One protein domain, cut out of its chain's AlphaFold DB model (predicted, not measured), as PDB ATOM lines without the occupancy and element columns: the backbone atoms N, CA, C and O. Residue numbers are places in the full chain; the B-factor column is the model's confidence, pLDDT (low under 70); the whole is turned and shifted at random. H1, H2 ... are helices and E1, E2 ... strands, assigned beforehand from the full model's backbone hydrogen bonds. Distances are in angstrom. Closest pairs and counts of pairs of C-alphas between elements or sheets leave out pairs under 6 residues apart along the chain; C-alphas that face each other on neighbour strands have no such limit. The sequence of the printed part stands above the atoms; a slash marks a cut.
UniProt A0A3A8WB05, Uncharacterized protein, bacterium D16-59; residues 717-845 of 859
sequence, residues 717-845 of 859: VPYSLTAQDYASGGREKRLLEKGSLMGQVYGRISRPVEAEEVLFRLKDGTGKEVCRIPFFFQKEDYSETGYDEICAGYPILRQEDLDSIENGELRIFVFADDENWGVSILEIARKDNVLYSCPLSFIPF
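This is residues 717 to 845 of the 859 residues of an uncharacterized protein of bacterium D16-59 (UniProt A0A3A8WB05). Two strongly twisted sheets lie partly face to face as a sandwich; E2 of the smaller sheet and E3 of the larger come together along one side, while E5 and E10 stay apart on the other. Two short helices, H1 and H2, sit by the larger sheet, away from the smaller one. The printed part has 129 residues, running E1 E2 E3 E4 E5 E6 H1 H2 E7 E8 E9 E10, mostly strand. The smaller sheet has the order E2 E1 E4 E5, antiparallel throughout; the larger, E3 E6 E7 E8 E9 E10, is branched. The whole is compact, with a radius of gyration of the C-alphas of 14.2 A and spans of 44 by 32 by 26 A.

Begin in the larger sheet with E8, residues 822 to 831. On one side of it find E7, residues 809 to 817, with N 813 and O 826 at 2.9 A; on the other side are E9, residues 834 to 837, with N 829 and O 836 at 2.9 A, and E10, residues 841 to 844, with N 825 and O 841 at 2.8 A. E7, E8 and E9 form a meander, each strand the antiparallel neighbour of the one before. On the other side of E7 from E8 is the edge strand E3, residues 746 to 752, antiparallel to E7, with N 749 and O 812 at 3.0 A. E6, residues 783 to 785, meets E9 only at a point, C-alphas 784 and 836 facing each other at 4.5 A. Cross to the other sheet at E2, residues 731 to 736: its closest C-alpha pair with E3 is Leu 735 and Gly 747, 4.1 A. E2 forms a hairpin with E1, residues 720 to 725, with N 733 and O 723 at 2.8 A. Next comes E4, residues 757 to 763, with N 722 and O 761 at 2.9 A, then its hairpin partner E5, residues 769 to 776, with N 760 and O 773 at 2.9 A. H1, residues 787 to 793, and H2, residues 799 to 803, only graze the larger sheet; in both, every O i to N i+4 pair is within hydrogen-bond range.

Find C-alpha 720 at (34.275, 102.793, 36.548), where E1 begins. E8 runs 29.3 A from C-alpha 822 at (45.159, 104.903, 33.591); E7 measures 24.5 A. E10 ends at C-alpha 844, (46.207, 102.637, 30.415).

The C-alphas farthest apart, Thr 766 and Asp 832, are 43.8 A apart. You will find no cut in the printed part and no long link. Mean pLDDT of the printed part is 88.4; look to residues 765 to 766 for values under 70.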
ATOM      1  N   VAL A 717      38.196 110.519  36.441       84.19
ATOM      2  CA  VAL A 717      38.211 109.122  36.008       84.19
ATOM      3  C   VAL A 717      37.120 108.901  34.943       84.19
ATOM      4  O   VAL A 717      35.938 109.111  35.239       84.19
ATOM      5  N   PRO A 718      37.470 108.464  33.717       80.00
ATOM      6  CA  PRO A 718      36.511 108.349  32.612       80.00
ATOM      7  C   PRO A 718      35.603 107.111  32.704       80.00
ATOM      8  O   PRO A 718      34.477 107.134  32.197       80.00
ATOM      9  N   TYR A 719      36.058 106.056  33.391       84.88
ATOM     10  CA  TYR A 719      35.388 104.756  33.484       84.88
ATOM     11  C   TYR A 719      35.327 104.254  34.925       84.88
ATOM     12  O   TYR A 719      36.261 104.440  35.698       84.88
ATOM     13  N   SER A 720      34.265 103.538  35.284       90.00
ATOM     14  CA  SER A 720      34.275 102.793  36.548       90.00
ATOM     15  C   SER A 720      35.055 101.491  36.368       90.00
ATOM     16  O   SER A 720      34.816 100.771  35.400       90.00
ATOM     17  N   LEU A 721      35.948 101.171  37.306       92.94
ATOM     18  CA  LEU A 721      36.678  99.902  37.335       92.94
ATOM     19  C   LEU A 721      36.044  98.975  38.368       92.94
ATOM     20  O   LEU A 721      35.891  99.353  39.532       92.94
ATOM     21  N   THR A 722      35.697  97.758  37.968       94.69
ATOM     22  CA  THR A 722      35.110  96.743  38.845       94.69
ATOM     23  C   THR A 722      35.847  95.408  38.742       94.69
ATOM     24  O   THR A 722      36.505  95.111  37.748       94.69
ATOM     25  N   ALA A 723      35.732  94.579  39.780       95.69
ATOM     26  CA  ALA A 723      36.190  93.189  39.781       95.69
ATOM     27  C   ALA A 723      35.301  92.334  40.697       95.69
ATOM     28  O   ALA A 723      34.592  92.858  41.557       95.69
ATOM     29  N   GLN A 724      35.314  91.011  40.523       94.75
ATOM     30  CA  GLN A 724      34.562  90.109  41.404       94.75
ATOM     31  C   GLN A 724      35.224  89.992  42.776       94.75
ATOM     32  O   GLN A 724      36.386  89.597  42.874       94.75
ATOM     33  N   ASP A 725      34.469  90.278  43.830       92.62
ATOM     34  CA  ASP A 725      34.898  90.120  45.214       92.62
ATOM     35  C   ASP A 725      34.424  88.779  45.785       92.62
ATOM     36  O   ASP A 725      33.245  88.586  46.095       92.62
ATOM     37  N   TYR A 726      35.357  87.836  45.923       88.38
ATOM     38  CA  TYR A 726      35.071  86.498  46.434       88.38
ATOM     39  C   TYR A 726      34.791  86.474  47.940       88.38
ATOM     40  O   TYR A 726      34.043  85.601  48.379       88.38
ATOM     41  N   ALA A 727      35.261  87.466  48.707       83.12
ATOM     42  CA  ALA A 727      34.875  87.611  50.114       83.12
ATOM     43  C   ALA A 727      33.380  87.953  50.260       83.12
ATOM     44  O   ALA A 727      32.739  87.587  51.244       83.12
ATOM     45  N   SER A 728      32.798  88.581  49.235       85.06
ATOM     46  CA  SER A 728      31.384  88.968  49.161       85.06
ATOM     47  C   SER A 728      30.554  88.035  48.264       85.06
ATOM     48  O   SER A 728      29.606  88.472  47.603       85.06
ATOM     49  N   GLY A 729      30.914  86.748  48.190       82.19
ATOM     50  CA  GLY A 729      30.175  85.744  47.413       82.19
ATOM     51  C   GLY A 729      30.263  85.927  45.893       82.19
ATOM     52  O   GLY A 729      29.332  85.561  45.178       82.19
ATOM     53  N   GLY A 730      31.343  86.535  45.392       84.00
ATOM     54  CA  GLY A 730      31.582  86.752  43.959       84.00
ATOM     55  C   GLY A 730      30.820  87.936  43.359       84.00
ATOM     56  O   GLY A 730      30.772  88.075  42.134       84.00
ATOM     57  N   ARG A 731      30.222  88.794  44.197       90.44
ATOM     58  CA  ARG A 731      29.565  90.029  43.746       90.44
ATOM     59  C   ARG A 731      30.579  90.984  43.131       90.44
ATOM     60  O   ARG A 731      31.747  91.021  43.505       90.44
ATOM     61  N   GLU A 732      30.116  91.775  42.176       91.81
ATOM     62  CA  GLU A 732      30.950  92.782  41.541       91.81
ATOM     63  C   GLU A 732      31.193  93.953  42.501       91.81
ATOM     64  O   GLU A 732      30.256  94.614  42.951       91.81
ATOM     65  N   LYS A 733      32.465  94.201  42.814       94.06
ATOM     66  CA  LYS A 733      32.926  95.306  43.649       94.06
ATOM     67  C   LYS A 733      33.491  96.407  42.762       94.06
ATOM     68  O   LYS A 733      34.290  96.139  41.865       94.06
ATOM     69  N   ARG A 734      33.089  97.650  43.026       93.06
ATOM     70  CA  ARG A 734      33.645  98.848  42.384       93.06
ATOM     71  C   ARG A 734      34.947  99.231  43.077       93.06
ATOM     72  O   ARG A 734      34.969  99.397  44.292       93.06
ATOM     73  N   LEU A 735      36.020  99.306  42.300       94.19
ATOM     74  CA  LEU A 735      37.360  99.678  42.745       94.19
ATOM     75  C   LEU A 735      37.619 101.158  42.468       94.19
ATOM     76  O   LEU A 735      38.121 101.854  43.337       94.19
ATOM     77  N   LEU A 736      37.212 101.645  41.294       92.44
ATOM     78  CA  LEU A 736      37.254 103.062  40.939       92.44
ATOM     79  C   LEU A 736      35.899 103.496  40.387       92.44
ATOM     80  O   LEU A 736      35.230 102.737  39.681       92.44
ATOM     81  N   GLU A 737      35.503 104.722  40.705       89.19
ATOM     82  CA  GLU A 737      34.243 105.315  40.269       89.19
ATOM     83  C   GLU A 737      34.482 106.414  39.235       89.19
ATOM     84  O   GLU A 737      35.294 107.318  39.448       89.19
ATOM     85  N   LYS A 738      33.734 106.349  38.126       84.94
ATOM     86  CA  LYS A 738      33.715 107.401  37.105       84.94
ATOM     87  C   LYS A 738      33.398 108.759  37.740       84.94
ATOM     88  O   LYS A 738      32.473 108.871  38.537       84.94
ATOM     89  N   GLY A 739      34.119 109.797  37.326       81.12
ATOM     90  CA  GLY A 739      33.923 111.169  37.798       81.12
ATOM     91  C   GLY A 739      34.739 111.532  39.038       81.12
ATOM     92  O   GLY A 739      34.846 112.716  39.349       81.12
ATOM     93  N   SER A 740      35.347 110.547  39.707       86.25
ATOM     94  CA  SER A 740      36.291 110.795  40.801       86.25
ATOM     95  C   SER A 740      37.520 111.545  40.295       86.25
ATOM     96  O   SER A 740      37.946 111.323  39.161       86.25
ATOM     97  N   LEU A 741      38.106 112.398  41.134       84.50
ATOM     98  CA  LEU A 741      39.356 113.085  40.808       84.50
ATOM     99  C   LEU A 741      40.515 112.085  40.784       84.50
ATOM    100  O   LEU A 741      40.704 111.311  41.729       84.50
ATOM    101  N   MET A 742      41.274 112.091  39.691       84.44
ATOM    102  CA  MET A 742      42.471 111.269  39.540       84.44
ATOM    103  C   MET A 742      43.545 111.680  40.553       84.44
ATOM    104  O   MET A 742      43.550 112.798  41.064       84.44
ATOM    105  N   GLY A 743      44.401 110.729  40.928       81.50
ATOM    106  CA  GLY A 743      45.433 110.907  41.953       81.50
ATOM    107  C   GLY A 743      44.915 111.010  43.394       81.50
ATOM    108  O   GLY A 743      45.719 111.039  44.319       81.50
ATOM    109  N   GLN A 744      43.594 111.048  43.614       82.94
ATOM    110  CA  GLN A 744      42.993 111.277  44.940       82.94
ATOM    111  C   GLN A 744      42.162 110.104  45.468       82.94
ATOM    112  O   GLN A 744      41.757 110.105  46.631       82.94
ATOM    113  N   VAL A 745      41.899 109.093  44.637       83.81
ATOM    114  CA  VAL A 745      41.092 107.924  45.006       83.81
ATOM    115  C   VAL A 745      41.832 106.621  44.725       83.81
ATOM    116  O   VAL A 745      42.565 106.506  43.741       83.81
ATOM    117  N   TYR A 746      41.595 105.620  45.575       90.31
ATOM    118  CA  TYR A 746      42.050 104.253  45.354       90.31
ATOM    119  C   TYR A 746      40.978 103.233  45.741       90.31
ATOM    120  O   TYR A 746      40.149 103.458  46.627       90.31
ATOM    121  N   GLY A 747      41.020 102.092  45.063       93.12
ATOM    122  CA  GLY A 747      40.246 100.899  45.372       93.12
ATOM    123  C   GLY A 747      41.131  99.777  45.887       93.12
ATOM    124  O   GLY A 747      42.352  99.807  45.743       93.12
ATOM    125  N   ARG A 748      40.501  98.744  46.457       93.56
ATOM    126  CA  ARG A 748      41.211  97.526  46.859       93.56
ATOM    127  C   ARG A 748      40.408  96.253  46.668       93.56
ATOM    128  O   ARG A 748      39.186  96.229  46.887       93.56
ATOM    129  N   ILE A 749      41.113  95.176  46.354       95.00
ATOM    130  CA  ILE A 749      40.559  93.826  46.290       95.00
ATOM    131  C   ILE A 749      41.575  92.791  46.772       95.00
ATOM    132  O   ILE A 749      42.774  92.978  46.601       95.00
ATOM    133  N   SER A 750      41.090  91.711  47.379       93.94
ATOM    134  CA  SER A 750      41.930  90.673  47.981       93.94
ATOM    135  C   SER A 750      41.851  89.363  47.205       93.94
ATOM    136  O   SER A 750      40.803  89.011  46.639       93.94
ATOM    137  N   ARG A 751      42.962  88.631  47.194       94.31
ATOM    138  CA  ARG A 751      43.123  87.285  46.639       94.31
ATOM    139  C   ARG A 751      44.005  86.438  47.567       94.31
ATOM    140  O   ARG A 751      44.768  87.004  48.342       94.31
ATOM    141  N   PRO A 752      43.924  85.099  47.508       93.38
ATOM    142  CA  PRO A 752      44.971  84.243  48.063       93.38
ATOM    143  C   PRO A 752      46.312  84.517  47.369       93.38
ATOM    144  O   PRO A 752      46.321  84.808  46.171       93.38
ATOM    145  N   VAL A 753      47.433  84.388  48.081       91.75
ATOM    146  CA  VAL A 753      48.790  84.559  47.507       91.75
ATOM    147  C   VAL A 753      49.099  83.591  46.355       91.75
ATOM    148  O   VAL A 753      49.952  83.859  45.507       91.75
ATOM    149  N   GLU A 754      48.391  82.465  46.275       90.69
ATOM    150  CA  GLU A 754      48.512  81.505  45.178       90.69
ATOM    151  C   GLU A 754      47.841  81.984  43.888       90.69
ATOM    152  O   GLU A 754      48.184  81.471  42.825       90.69
ATOM    153  N   ALA A 755      46.937  82.970  43.943       92.06
ATOM    154  CA  ALA A 755      46.227  83.460  42.764       92.06
ATOM    155  C   ALA A 755      47.198  83.914  41.665       92.06
ATOM    156  O   ALA A 755      48.271  84.438  41.958       92.06
ATOM    157  N   GLU A 756      46.829  83.691  40.406       93.25
ATOM    158  CA  GLU A 756      47.654  84.042  39.240       93.25
ATOM    159  C   GLU A 756      47.138  85.291  38.521       93.25
ATOM    160  O   GLU A 756      47.923  86.033  37.938       93.25
ATOM    161  N   GLU A 757      45.832  85.563  38.608       94.00
ATOM    162  CA  GLU A 757      45.216  86.692  37.919       94.00
ATOM    163  C   GLU A 757      44.016  87.309  38.655       94.00
ATOM    164  O   GLU A 757      43.386  86.717  39.543       94.00
ATOM    165  N   VAL A 758      43.649  88.512  38.216       94.12
ATOM    166  CA  VAL A 758      42.354  89.145  38.477       94.12
ATOM    167  C   VAL A 758      41.777  89.709  37.179       94.12
ATOM    168  O   VAL A 758      42.458  90.376  36.408       94.12
ATOM    169  N   LEU A 759      40.487  89.459  36.939       94.00
ATOM    170  CA  LEU A 759      39.768  90.023  35.800       94.00
ATOM    171  C   LEU A 759      39.118  91.354  36.185       94.00
ATOM    172  O   LEU A 759      38.087  91.373  36.870       94.00
ATOM    173  N   PHE A 760      39.688  92.455  35.707       93.88
ATOM    174  CA  PHE A 760      39.075  93.773  35.806       93.88
ATOM    175  C   PHE A 760      38.045  93.993  34.700       93.88
ATOM    176  O   PHE A 760      38.156  93.464  33.592       93.88
ATOM    177  N   ARG A 761      37.031  94.801  35.000       91.94
ATOM    178  CA  ARG A 761      35.982  95.210  34.064       91.94
ATOM    179  C   ARG A 761      35.874  96.724  34.086       91.94
ATOM    180  O   ARG A 761      35.723  97.324  35.149       91.94
ATOM    181  N   LEU A 762      35.952  97.339  32.915       89.31
ATOM    182  CA  LEU A 762      35.749  98.770  32.735       89.31
ATOM    183  C   LEU A 762      34.330  99.023  32.261       89.31
ATOM    184  O   LEU A 762      33.831  98.323  31.377       89.31
ATOM    185  N   LYS A 763      33.683 100.025  32.853       86.00
ATOM    186  CA  LYS A 763      32.308 100.416  32.536       86.00
ATOM    187  C   LYS A 763      32.206 101.902  32.235       86.00
ATOM    188  O   LYS A 763      32.813 102.719  32.931       86.00
ATOM    189  N   ASP A 764      31.420 102.241  31.220       77.38
ATOM    190  CA  ASP A 764      31.151 103.627  30.840       77.38
ATOM    191  C   ASP A 764      30.143 104.321  31.779       77.38
ATOM    192  O   ASP A 764      29.751 103.798  32.826       77.38
ATOM    193  N   GLY A 765      29.720 105.536  31.409       63.12
ATOM    194  CA  GLY A 765      28.757 106.327  32.185       63.12
ATOM    195  C   GLY A 765      27.346 105.749  32.263       63.12
ATOM    196  O   GLY A 765      26.596 106.145  33.148       63.12
ATOM    197  N   THR A 766      26.996 104.822  31.374       65.88
ATOM    198  CA  THR A 766      25.698 104.130  31.352       65.88
ATOM    199  C   THR A 766      25.743 102.805  32.118       65.88
ATOM    200  O   THR A 766      24.721 102.146  32.300       65.88
ATOM    201  N   GLY A 767      26.930 102.404  32.592       70.38
ATOM    202  CA  GLY A 767      27.166 101.114  33.232       70.38
ATOM    203  C   GLY A 767      27.388  99.967  32.244       70.38
ATOM    204  O   GLY A 767      27.532  98.820  32.685       70.38
ATOM    205  N   LYS A 768      27.453 100.251  30.935       79.25
ATOM    206  CA  LYS A 768      27.806  99.272  29.903       79.25
ATOM    207  C   LYS A 768      29.278  98.903  30.058       79.25
ATOM    208  O   LYS A 768      30.146  99.761  30.212       79.25
ATOM    209  N   GLU A 769      29.549  97.603  30.052       85.88
ATOM    210  CA  GLU A 769      30.908  97.071  30.075       85.88
ATOM    211  C   GLU A 769      31.592  97.389  28.742       85.88
ATOM    212  O   GLU A 769      31.130  96.951  27.689       85.88
ATOM    213  N   VAL A 770      32.667  98.176  28.800       79.38
ATOM    214  CA  VAL A 770      33.465  98.564  27.628       79.38
ATOM    215  C   VAL A 770      34.643  97.624  27.410       79.38
ATOM    216  O   VAL A 770      35.045  97.412  26.271       79.38
ATOM    217  N   CYS A 771      35.191  97.032  28.478       84.50
ATOM    218  CA  CYS A 771      36.347  96.146  28.367       84.50
ATOM    219  C   CYS A 771      36.509  95.206  29.554       84.50
ATOM    220  O   CYS A 771      36.161  95.539  30.689       84.50
ATOM    221  N   ARG A 772      37.122  94.050  29.285       89.56
ATOM    222  CA  ARG A 772      37.611  93.095  30.280       89.56
ATOM    223  C   ARG A 772      39.122  93.010  30.184       89.56
ATOM    224  O   ARG A 772      39.641  92.785  29.096       89.56
ATOM    225  N   ILE A 773      39.807  93.181  31.306       89.06
ATOM    226  CA  ILE A 773      41.267  93.199  31.360       89.06
ATOM    227  C   ILE A 773      41.726  92.105  32.324       89.06
ATOM    228  O   ILE A 773      41.561  92.275  33.535       89.06
ATOM    229  N   PRO A 774      42.243  90.970  31.819       90.81
ATOM    230  CA  PRO A 774      42.951  90.024  32.667       90.81
ATOM    231  C   PRO A 774      44.271  90.667  33.103       90.81
ATOM    232  O   PRO A 774      45.040  91.145  32.271       90.81
ATOM    233  N   PHE A 775      44.505  90.714  34.408       91.62
ATOM    234  CA  PHE A 775      45.750  91.194  34.994       91.62
ATOM    235  C   PHE A 775      46.450  90.038  35.698       91.62
ATOM    236  O   PHE A 775      45.872  89.452  36.613       91.62
ATOM    237  N   PHE A 776      47.670  89.728  35.259       92.12
ATOM    238  CA  PHE A 776      48.498  88.647  35.788       92.12
ATOM    239  C   PHE A 776      49.506  89.198  36.797       92.12
ATOM    240  O   PHE A 776      50.219  90.157  36.493       92.12
ATOM    241  N   PHE A 777      49.562  88.583  37.976       91.12
ATOM    242  CA  PHE A 777      50.427  89.015  39.077       91.12
ATOM    243  C   PHE A 777      51.905  88.731  38.775       91.12
ATOM    244  O   PHE A 777      52.247  87.617  38.370       91.12
ATOM    245  N   GLN A 778      52.779  89.718  38.997       84.06
ATOM    246  CA  GLN A 778      54.218  89.640  38.688       84.06
ATOM    247  C   GLN A 778      55.010  89.040  39.859       84.06
ATOM    248  O   GLN A 778      55.769  89.730  40.539       84.06
ATOM    249  N   LYS A 779      54.800  87.753  40.152       82.56
ATOM    250  CA  LYS A 779      55.349  87.105  41.364       82.56
ATOM    251  C   LYS A 779      56.877  87.084  41.409       82.56
ATOM    252  O   LYS A 779      57.453  87.014  42.493       82.56
ATOM    253  N   GLU A 780      57.526  87.128  40.252       85.25
ATOM    254  CA  GLU A 780      58.981  87.122  40.109       85.25
ATOM    255  C   GLU A 780      59.634  88.410  40.633       85.25
ATOM    256  O   GLU A 780      60.787  88.373  41.061       85.25
ATOM    257  N   ASP A 781      58.884  89.516  40.669       87.56
ATOM    258  CA  ASP A 781      59.381  90.849  41.031       87.56
ATOM    259  C   ASP A 781      59.129  91.212  42.507       87.56
ATOM    260  O   ASP A 781      59.315  92.359  42.924       87.56
ATOM    261  N   TYR A 782      58.677  90.251  43.317       90.31
ATOM    262  CA  TYR A 782      58.338  90.496  44.716       90.31
ATOM    263  C   TYR A 782      59.605  90.637  45.555       90.31
ATOM    264  O   TYR A 782      60.450  89.743  45.617       90.31
ATOM    265  N   SER A 783      59.688  91.751  46.271       92.50
ATOM    266  CA  SER A 783      60.742  92.031  47.240       92.50
ATOM    267  C   SER A 783      60.139  92.232  48.626       92.50
ATOM    268  O   SER A 783      59.014  92.715  48.762       92.50
ATOM    269  N   GLU A 784      60.866  91.792  49.654       93.81
ATOM    270  CA  GLU A 784      60.510  92.065  51.047       93.81
ATOM    271  C   GLU A 784      60.459  93.582  51.268       93.81
ATOM    272  O   GLU A 784      61.346  94.301  50.809       93.81
ATOM    273  N   THR A 785      59.421  94.058  51.955       91.19
ATOM    274  CA  THR A 785      59.226  95.488  52.214       91.19
ATOM    275  C   THR A 785      58.641  95.749  53.601       91.19
ATOM    276  O   THR A 785      58.030  94.875  54.225       91.19
ATOM    277  N   GLY A 786      58.823  96.972  54.094       88.50
ATOM    278  CA  GLY A 786      58.242  97.461  55.341       88.50
ATOM    279  C   GLY A 786      57.066  98.421  55.146       88.50
ATOM    280  O   GLY A 786      56.876  99.030  54.098       88.50
ATOM    281  N   TYR A 787      56.300  98.628  56.216       84.44
ATOM    282  CA  TYR A 787      55.222  99.622  56.250       84.44
ATOM    283  C   TYR A 787      55.697 101.033  55.897       84.44
ATOM    284  O   TYR A 787      55.055 101.713  55.100       84.44
ATOM    285  N   ASP A 788      56.821 101.462  56.476       85.62
ATOM    286  CA  ASP A 788      57.364 102.804  56.261       85.62
ATOM    287  C   ASP A 788      57.771 103.018  54.797       85.62
ATOM    288  O   ASP A 788      57.563 104.097  54.251       85.62
ATOM    289  N   GLU A 789      58.287 101.978  54.138       88.38
ATOM    290  CA  GLU A 789      58.671 102.013  52.724       88.38
ATOM    291  C   GLU A 789      57.443 102.137  51.816       88.38
ATOM    292  O   GLU A 789      57.413 103.003  50.941       88.38
ATOM    293  N   ILE A 790      56.399 101.337  52.070       87.81
ATOM    294  CA  ILE A 790      55.138 101.404  51.319       87.81
ATOM    295  C   ILE A 790      54.475 102.774  51.506       87.81
ATOM    296  O   ILE A 790      54.071 103.395  50.527       87.81
ATOM    297  N   CYS A 791      54.367 103.271  52.739       85.31
ATOM    298  CA  CYS A 791      53.742 104.566  53.017       85.31
ATOM    299  C   CYS A 791      54.547 105.740  52.439       85.31
ATOM    300  O   CYS A 791      53.954 106.718  51.984       85.31
ATOM    301  N   ALA A 792      55.883 105.652  52.430       86.12
ATOM    302  CA  ALA A 792      56.737 106.656  51.800       86.12
ATOM    303  C   ALA A 792      56.599 106.650  50.268       86.12
ATOM    304  O   ALA A 792      56.559 107.718  49.659       86.12
ATOM    305  N   GLY A 793      56.500 105.466  49.655       84.38
ATOM    306  CA  GLY A 793      56.293 105.316  48.212       84.38
ATOM    307  C   GLY A 793      54.873 105.663  47.755       84.38
ATOM    308  O   GLY A 793      54.692 106.190  46.658       84.38
ATOM    309  N   TYR A 794      53.868 105.416  48.603       86.12
ATOM    310  CA  TYR A 794      52.446 105.548  48.274       86.12
ATOM    311  C   TYR A 794      51.655 106.261  49.387       86.12
ATOM    312  O   TYR A 794      50.826 105.638  50.057       86.12
ATOM    313  N   PRO A 795      51.824 107.588  49.558       84.00
ATOM    314  CA  PRO A 795      51.224 108.342  50.668       84.00
ATOM    315  C   PRO A 795      49.688 108.337  50.709       84.00
ATOM    316  O   PRO A 795      49.089 108.696  51.719       84.00
ATOM    317  N   ILE A 796      49.037 107.964  49.604       83.19
ATOM    318  CA  ILE A 796      47.579 107.845  49.513       83.19
ATOM    319  C   ILE A 796      47.038 106.635  50.297       83.19
ATOM    320  O   ILE A 796      45.863 106.618  50.670       83.19
ATOM    321  N   LEU A 797      47.876 105.621  50.548       86.56
ATOM    322  CA  LEU A 797      47.479 104.423  51.279       86.56
ATOM    323  C   LEU A 797      47.361 104.706  52.773       86.56
ATOM    324  O   LEU A 797      48.215 105.333  53.393       86.56
ATOM    325  N   ARG A 798      46.293 104.185  53.374       85.81
ATOM    326  CA  ARG A 798      46.090 104.263  54.820       85.81
ATOM    327  C   ARG A 798      46.816 103.115  55.503       85.81
ATOM    328  O   ARG A 798      46.689 101.969  55.077       85.81
ATOM    329  N   GLN A 799      47.479 103.400  56.619       84.50
ATOM    330  CA  GLN A 799      48.141 102.377  57.434       84.50
ATOM    331  C   GLN A 799      47.178 101.248  57.847       84.50
ATOM    332  O   GLN A 799      47.520 100.074  57.742       84.50
ATOM    333  N   GLU A 800      45.931 101.590  58.186       87.44
ATOM    334  CA  GLU A 800      44.861 100.629  58.510       87.44
ATOM    335  C   GLU A 800      44.614  99.597  57.389       87.44
ATOM    336  O   GLU A 800      44.253  98.441  57.641       87.44
ATOM    337  N   ASP A 801      44.818  99.990  56.128       87.44
ATOM    338  CA  ASP A 801      44.621  99.109  54.978       87.44
ATOM    339  C   ASP A 801      45.775  98.130  54.771       87.44
ATOM    340  O   ASP A 801      45.559  97.071  54.178       87.44
ATOM    341  N   LEU A 802      46.968  98.465  55.266       89.25
ATOM    342  CA  LEU A 802      48.135  97.586  55.287       89.25
ATOM    343  C   LEU A 802      48.087  96.644  56.497       89.25
ATOM    344  O   LEU A 802      48.376  95.455  56.376       89.25
ATOM    345  N   ASP A 803      47.660  97.151  57.655       86.62
ATOM    346  CA  ASP A 803      47.562  96.371  58.895       86.62
ATOM    347  C   ASP A 803      46.540  95.244  58.806       86.62
ATOM    348  O   ASP A 803      46.751  94.156  59.342       86.62
ATOM    349  N   SER A 804      45.451  95.492  58.080       90.50
ATOM    350  CA  SER A 804      44.375  94.524  57.872       90.50
ATOM    351  C   SER A 804      44.688  93.452  56.823       90.50
ATOM    352  O   SER A 804      43.781  92.700  56.471       90.50
ATOM    353  N   ILE A 805      45.907  93.395  56.272       92.50
ATOM    354  CA  ILE A 805      46.321  92.316  55.362       92.50
ATOM    355  C   ILE A 805      46.600  91.060  56.194       92.50
ATOM    356  O   ILE A 805      47.448  91.071  57.087       92.50
ATOM    357  N   GLU A 806      45.892  89.969  55.925       93.19
ATOM    358  CA  GLU A 806      46.055  88.707  56.650       93.19
ATOM    359  C   GLU A 806      47.213  87.864  56.097       93.19
ATOM    360  O   GLU A 806      47.655  88.023  54.961       93.19
ATOM    361  N   ASN A 807      47.741  86.940  56.900       93.94
ATOM    362  CA  ASN A 807      48.782  86.029  56.429       93.94
ATOM    363  C   ASN A 807      48.229  85.074  55.355       93.94
ATOM    364  O   ASN A 807      47.243  84.385  55.599       93.94
ATOM    365  N   GLY A 808      48.885  85.005  54.193       93.44
ATOM    366  CA  GLY A 808      48.388  84.299  53.006       93.44
ATOM    367  C   GLY A 808      47.501  85.159  52.094       93.44
ATOM    368  O   GLY A 808      46.979  84.657  51.098       93.44
ATOM    369  N   GLU A 809      47.338  86.448  52.399       94.62
ATOM    370  CA  GLU A 809      46.596  87.393  51.568       94.62
ATOM    371  C   GLU A 809      47.516  88.140  50.593       94.62
ATOM    372  O   GLU A 809      48.562  88.668  50.971       94.62
ATOM    373  N   LEU A 810      47.070  88.228  49.340       94.44
ATOM    374  CA  LEU A 810      47.508  89.189  48.337       94.44
ATOM    375  C   LEU A 810      46.449  90.293  48.225       94.44
ATOM    376  O   LEU A 810      45.324  90.054  47.775       94.44
ATOM    377  N   ARG A 811      46.805  91.513  48.624       94.44
ATOM    378  CA  ARG A 811      45.956  92.694  48.502       94.44
ATOM    379  C   ARG A 811      46.408  93.551  47.329       94.44
ATOM    380  O   ARG A 811      47.565  93.939  47.225       94.44
ATOM    381  N   ILE A 812      45.455  93.854  46.462       95.00
ATOM    382  CA  ILE A 812      45.660  94.596  45.224       95.00
ATOM    383  C   ILE A 812      45.072  95.984  45.426       95.00
ATOM    384  O   ILE A 812      43.855  96.125  45.601       95.00
ATOM    385  N   PHE A 813      45.935  96.992  45.419       94.56
ATOM    386  CA  PHE A 813      45.564  98.398  45.485       94.56
ATOM    387  C   PHE A 813      45.548  98.988  44.084       94.56
ATOM    388  O   PHE A 813      46.428  98.726  43.270       94.56
ATOM    389  N   VAL A 814      44.511  99.764  43.801       94.50
ATOM    390  CA  VAL A 814      44.195 100.263  42.465       94.50
ATOM    391  C   VAL A 814      44.056 101.774  42.548       94.50
ATOM    392  O   VAL A 814      43.125 102.257  43.188       94.50
ATOM    393  N   PHE A 815      44.936 102.514  41.884       90.75
ATOM    394  CA  PHE A 815      44.970 103.976  41.886       90.75
ATOM    395  C   PHE A 815      44.514 104.521  40.540       90.75
ATOM    396  O   PHE A 815      44.876 103.980  39.496       90.75
ATOM    397  N   ALA A 816      43.760 105.617  40.553       88.06
ATOM    398  CA  ALA A 816      43.551 106.409  39.349       88.06
ATOM    399  C   ALA A 816      44.797 107.272  39.098       88.06
ATOM    400  O   ALA A 816      45.057 108.199  39.862       88.06
ATOM    401  N   ASP A 817      45.561 106.956  38.058       85.00
ATOM    402  CA  ASP A 817      46.814 107.635  37.725       85.00
ATOM    403  C   ASP A 817      46.537 108.860  36.837       85.00
ATOM    404  O   ASP A 817      46.111 108.712  35.686       85.00
ATOM    405  N   ASP A 818      46.734 110.055  37.405       80.62
ATOM    406  CA  ASP A 818      46.501 111.350  36.745       80.62
ATOM    407  C   ASP A 818      47.570 111.653  35.686       80.62
ATOM    408  O   ASP A 818      47.249 112.086  34.583       80.62
ATOM    409  N   GLU A 819      48.841 111.349  35.968       78.06
ATOM    410  CA  GLU A 819      49.949 111.644  35.052       78.06
ATOM    411  C   GLU A 819      49.881 110.799  33.773       78.06
ATOM    412  O   GLU A 819      50.261 111.244  32.681       78.06
ATOM    413  N   ASN A 820      49.411 109.557  33.911       78.56
ATOM    414  CA  ASN A 820      49.546 108.526  32.884       78.56
ATOM    415  C   ASN A 820      48.243 108.152  32.199       78.56
ATOM    416  O   ASN A 820      48.281 107.415  31.214       78.56
ATOM    417  N   TRP A 821      47.112 108.673  32.680       84.06
ATOM    418  CA  TRP A 821      45.781 108.359  32.168       84.06
ATOM    419  C   TRP A 821      45.463 106.864  32.211       84.06
ATOM    420  O   TRP A 821      45.254 106.189  31.192       84.06
ATOM    421  N   GLY A 822      45.418 106.321  33.418       87.50
ATOM    422  CA  GLY A 822      45.159 104.903  33.591       87.50
ATOM    423  C   GLY A 822      44.960 104.500  35.031       87.50
ATOM    424  O   GLY A 822      44.595 105.294  35.898       87.50
ATOM    425  N   VAL A 823      45.198 103.220  35.254       89.81
ATOM    426  CA  VAL A 823      45.108 102.575  36.544       89.81
ATOM    427  C   VAL A 823      46.482 102.049  36.913       89.81
ATOM    428  O   VAL A 823      47.032 101.197  36.219       89.81
ATOM    429  N   SER A 824      47.006 102.545  38.023       91.19
ATOM    430  CA  SER A 824      48.223 102.030  38.639       91.19
ATOM    431  C   SER A 824      47.841 100.948  39.650       91.19
ATOM    432  O   SER A 824      46.870 101.101  40.394       91.19
ATOM    433  N   ILE A 825      48.553  99.827  39.641       92.94
ATOM    434  CA  ILE A 825      48.265  98.645  40.451       92.94
ATOM    435  C   ILE A 825      49.476  98.338  41.312       92.94
ATOM    436  O   ILE A 825      50.567  98.099  40.798       92.94
ATOM    437  N   LEU A 826      49.254  98.324  42.622       93.44
ATOM    438  CA  LEU A 826      50.232  97.885  43.603       93.44
ATOM    439  C   LEU A 826      49.773  96.569  44.220       93.44
ATOM    440  O   LEU A 826      48.660  96.457  44.742       93.44
ATOM    441  N   GLU A 827      50.662  95.591  44.173       94.44
ATOM    442  CA  GLU A 827      50.473  94.277  44.763       94.44
ATOM    443  C   GLU A 827      51.208  94.226  46.102       94.44
ATOM    444  O   GLU A 827      52.406  94.501  46.166       94.44
ATOM    445  N   ILE A 828      50.488  93.896  47.177       94.25
ATOM    446  CA  ILE A 828      51.074  93.694  48.503       94.25
ATOM    447  C   ILE A 828      50.627  92.338  49.028       94.25
ATOM    448  O   ILE A 828      49.441  92.121  49.283       94.25
ATOM    449  N   ALA A 829      51.578  91.432  49.219       94.31
ATOM    450  CA  ALA A 829      51.334  90.130  49.820       94.31
ATOM    451  C   ALA A 829      51.866  90.073  51.249       94.31
ATOM    452  O   ALA A 829      52.897  90.664  51.565       94.31
ATOM    453  N   ARG A 830      51.199  89.297  52.106       94.50
ATOM    454  CA  ARG A 830      51.722  88.932  53.426       94.50
ATOM    455  C   ARG A 830      51.951  87.431  53.503       94.50
ATOM    456  O   ARG A 830      51.013  86.650  53.354       94.50
ATOM    457  N   LYS A 831      53.189  87.027  53.785       92.12
ATOM    458  CA  LYS A 831      53.574  85.624  53.966       92.12
ATOM    459  C   LYS A 831      54.498  85.478  55.165       92.12
ATOM    460  O   LYS A 831      55.454  86.227  55.307       92.12
ATOM    461  N   ASP A 832      54.186  84.519  56.028       91.38
ATOM    462  CA  ASP A 832      54.870  84.275  57.298       91.38
ATOM    463  C   ASP A 832      55.012  85.554  58.154       91.38
ATOM    464  O   ASP A 832      56.019  85.775  58.819       91.38
ATOM    465  N   ASN A 833      53.967  86.397  58.138       88.62
ATOM    466  CA  ASN A 833      53.900  87.731  58.763       88.62
ATOM    467  C   ASN A 833      54.882  88.786  58.215       88.62
ATOM    468  O   ASN A 833      55.018  89.852  58.811       88.62
ATOM    469  N   VAL A 834      55.514  88.527  57.072       92.19
ATOM    470  CA  VAL A 834      56.371  89.475  56.349       92.19
ATOM    471  C   VAL A 834      55.605  90.040  55.151       92.19
ATOM    472  O   VAL A 834      54.843  89.312  54.507       92.19
ATOM    473  N   LEU A 835      55.762  91.339  54.880       93.81
ATOM    474  CA  LEU A 835      55.168  92.003  53.720       93.81
ATOM    475  C   LEU A 835      56.106  91.926  52.516       93.81
ATOM    476  O   LEU A 835      57.320  92.082  52.635       93.81
ATOM    477  N   TYR A 836      55.511  91.721  51.349       94.00
ATOM    478  CA  TYR A 836      56.182  91.726  50.061       94.00
ATOM    479  C   TYR A 836      55.430  92.654  49.116       94.00
ATOM    480  O   TYR A 836      54.197  92.682  49.137       94.00
ATOM    481  N   SER A 837      56.164  93.367  48.271       92.38
ATOM    482  CA  SER A 837      55.600  94.191  47.202       92.38
ATOM    483  C   SER A 837      56.414  94.068  45.923       92.38
ATOM    484  O   SER A 837      57.606  93.756  45.967       92.38
ATOM    485  N   CYS A 838      55.789  94.376  44.794       89.81
ATOM    486  CA  CYS A 838      56.453  94.533  43.504       89.81
ATOM    487  C   CYS A 838      56.391  96.001  43.038       89.81
ATOM    488  O   CYS A 838      55.611  96.792  43.582       89.81
ATOM    489  N   PRO A 839      57.177  96.385  42.015       87.31
ATOM    490  CA  PRO A 839      56.995  97.659  41.331       87.31
ATOM    491  C   PRO A 839      55.554  97.848  40.838       87.31
ATOM    492  O   PRO A 839      54.860  96.887  40.503       87.31
ATOM    493  N   LEU A 840      55.114  99.106  40.773       88.81
ATOM    494  CA  LEU A 840      53.805  99.470  40.234       88.81
ATOM    495  C   LEU A 840      53.627  98.919  38.816       88.81
ATOM    496  O   LEU A 840      54.412  99.220  37.916       88.81
ATOM    497  N   SER A 841      52.533  98.198  38.611       89.81
ATOM    498  CA  SER A 841      52.038  97.893  37.274       89.81
ATOM    499  C   SER A 841      51.108  99.003  36.796       89.81
ATOM    500  O   SER A 841      50.403  99.615  37.594       89.81
ATOM    501  N   PHE A 842      51.067  99.257  35.490       87.44
ATOM    502  CA  PHE A 842      50.219 100.296  34.908       87.44
ATOM    503  C   PHE A 842      49.337  99.734  33.794       87.44
ATOM    504  O   PHE A 842      49.817  99.047  32.892       87.44
ATOM    505  N   ILE A 843      48.049 100.069  33.841       86.12
ATOM    506  CA  ILE A 843      47.063  99.747  32.811       86.12
ATOM    507  C   ILE A 843      46.505 101.065  32.260       86.12
ATOM    508  O   ILE A 843      45.746 101.735  32.964       86.12
ATOM    509  N   PRO A 844      46.820 101.457  31.011       82.94
ATOM    510  CA  PRO A 844      46.207 102.637  30.415       82.94
ATOM    511  C   PRO A 844      44.704 102.415  30.247       82.94
ATOM    512  O   PRO A 844      44.279 101.307  29.910       82.94
ATOM    513  N   PHE A 845      43.894 103.465  30.424       79.88
ATOM    514  CA  PHE A 845      42.469 103.348  30.102       79.88
ATOM    515  C   PHE A 845      42.298 102.973  28.627       79.88
ATOM    516  O   PHE A 845      41.585 102.043  28.309       79.88
TER     517      PHE A 845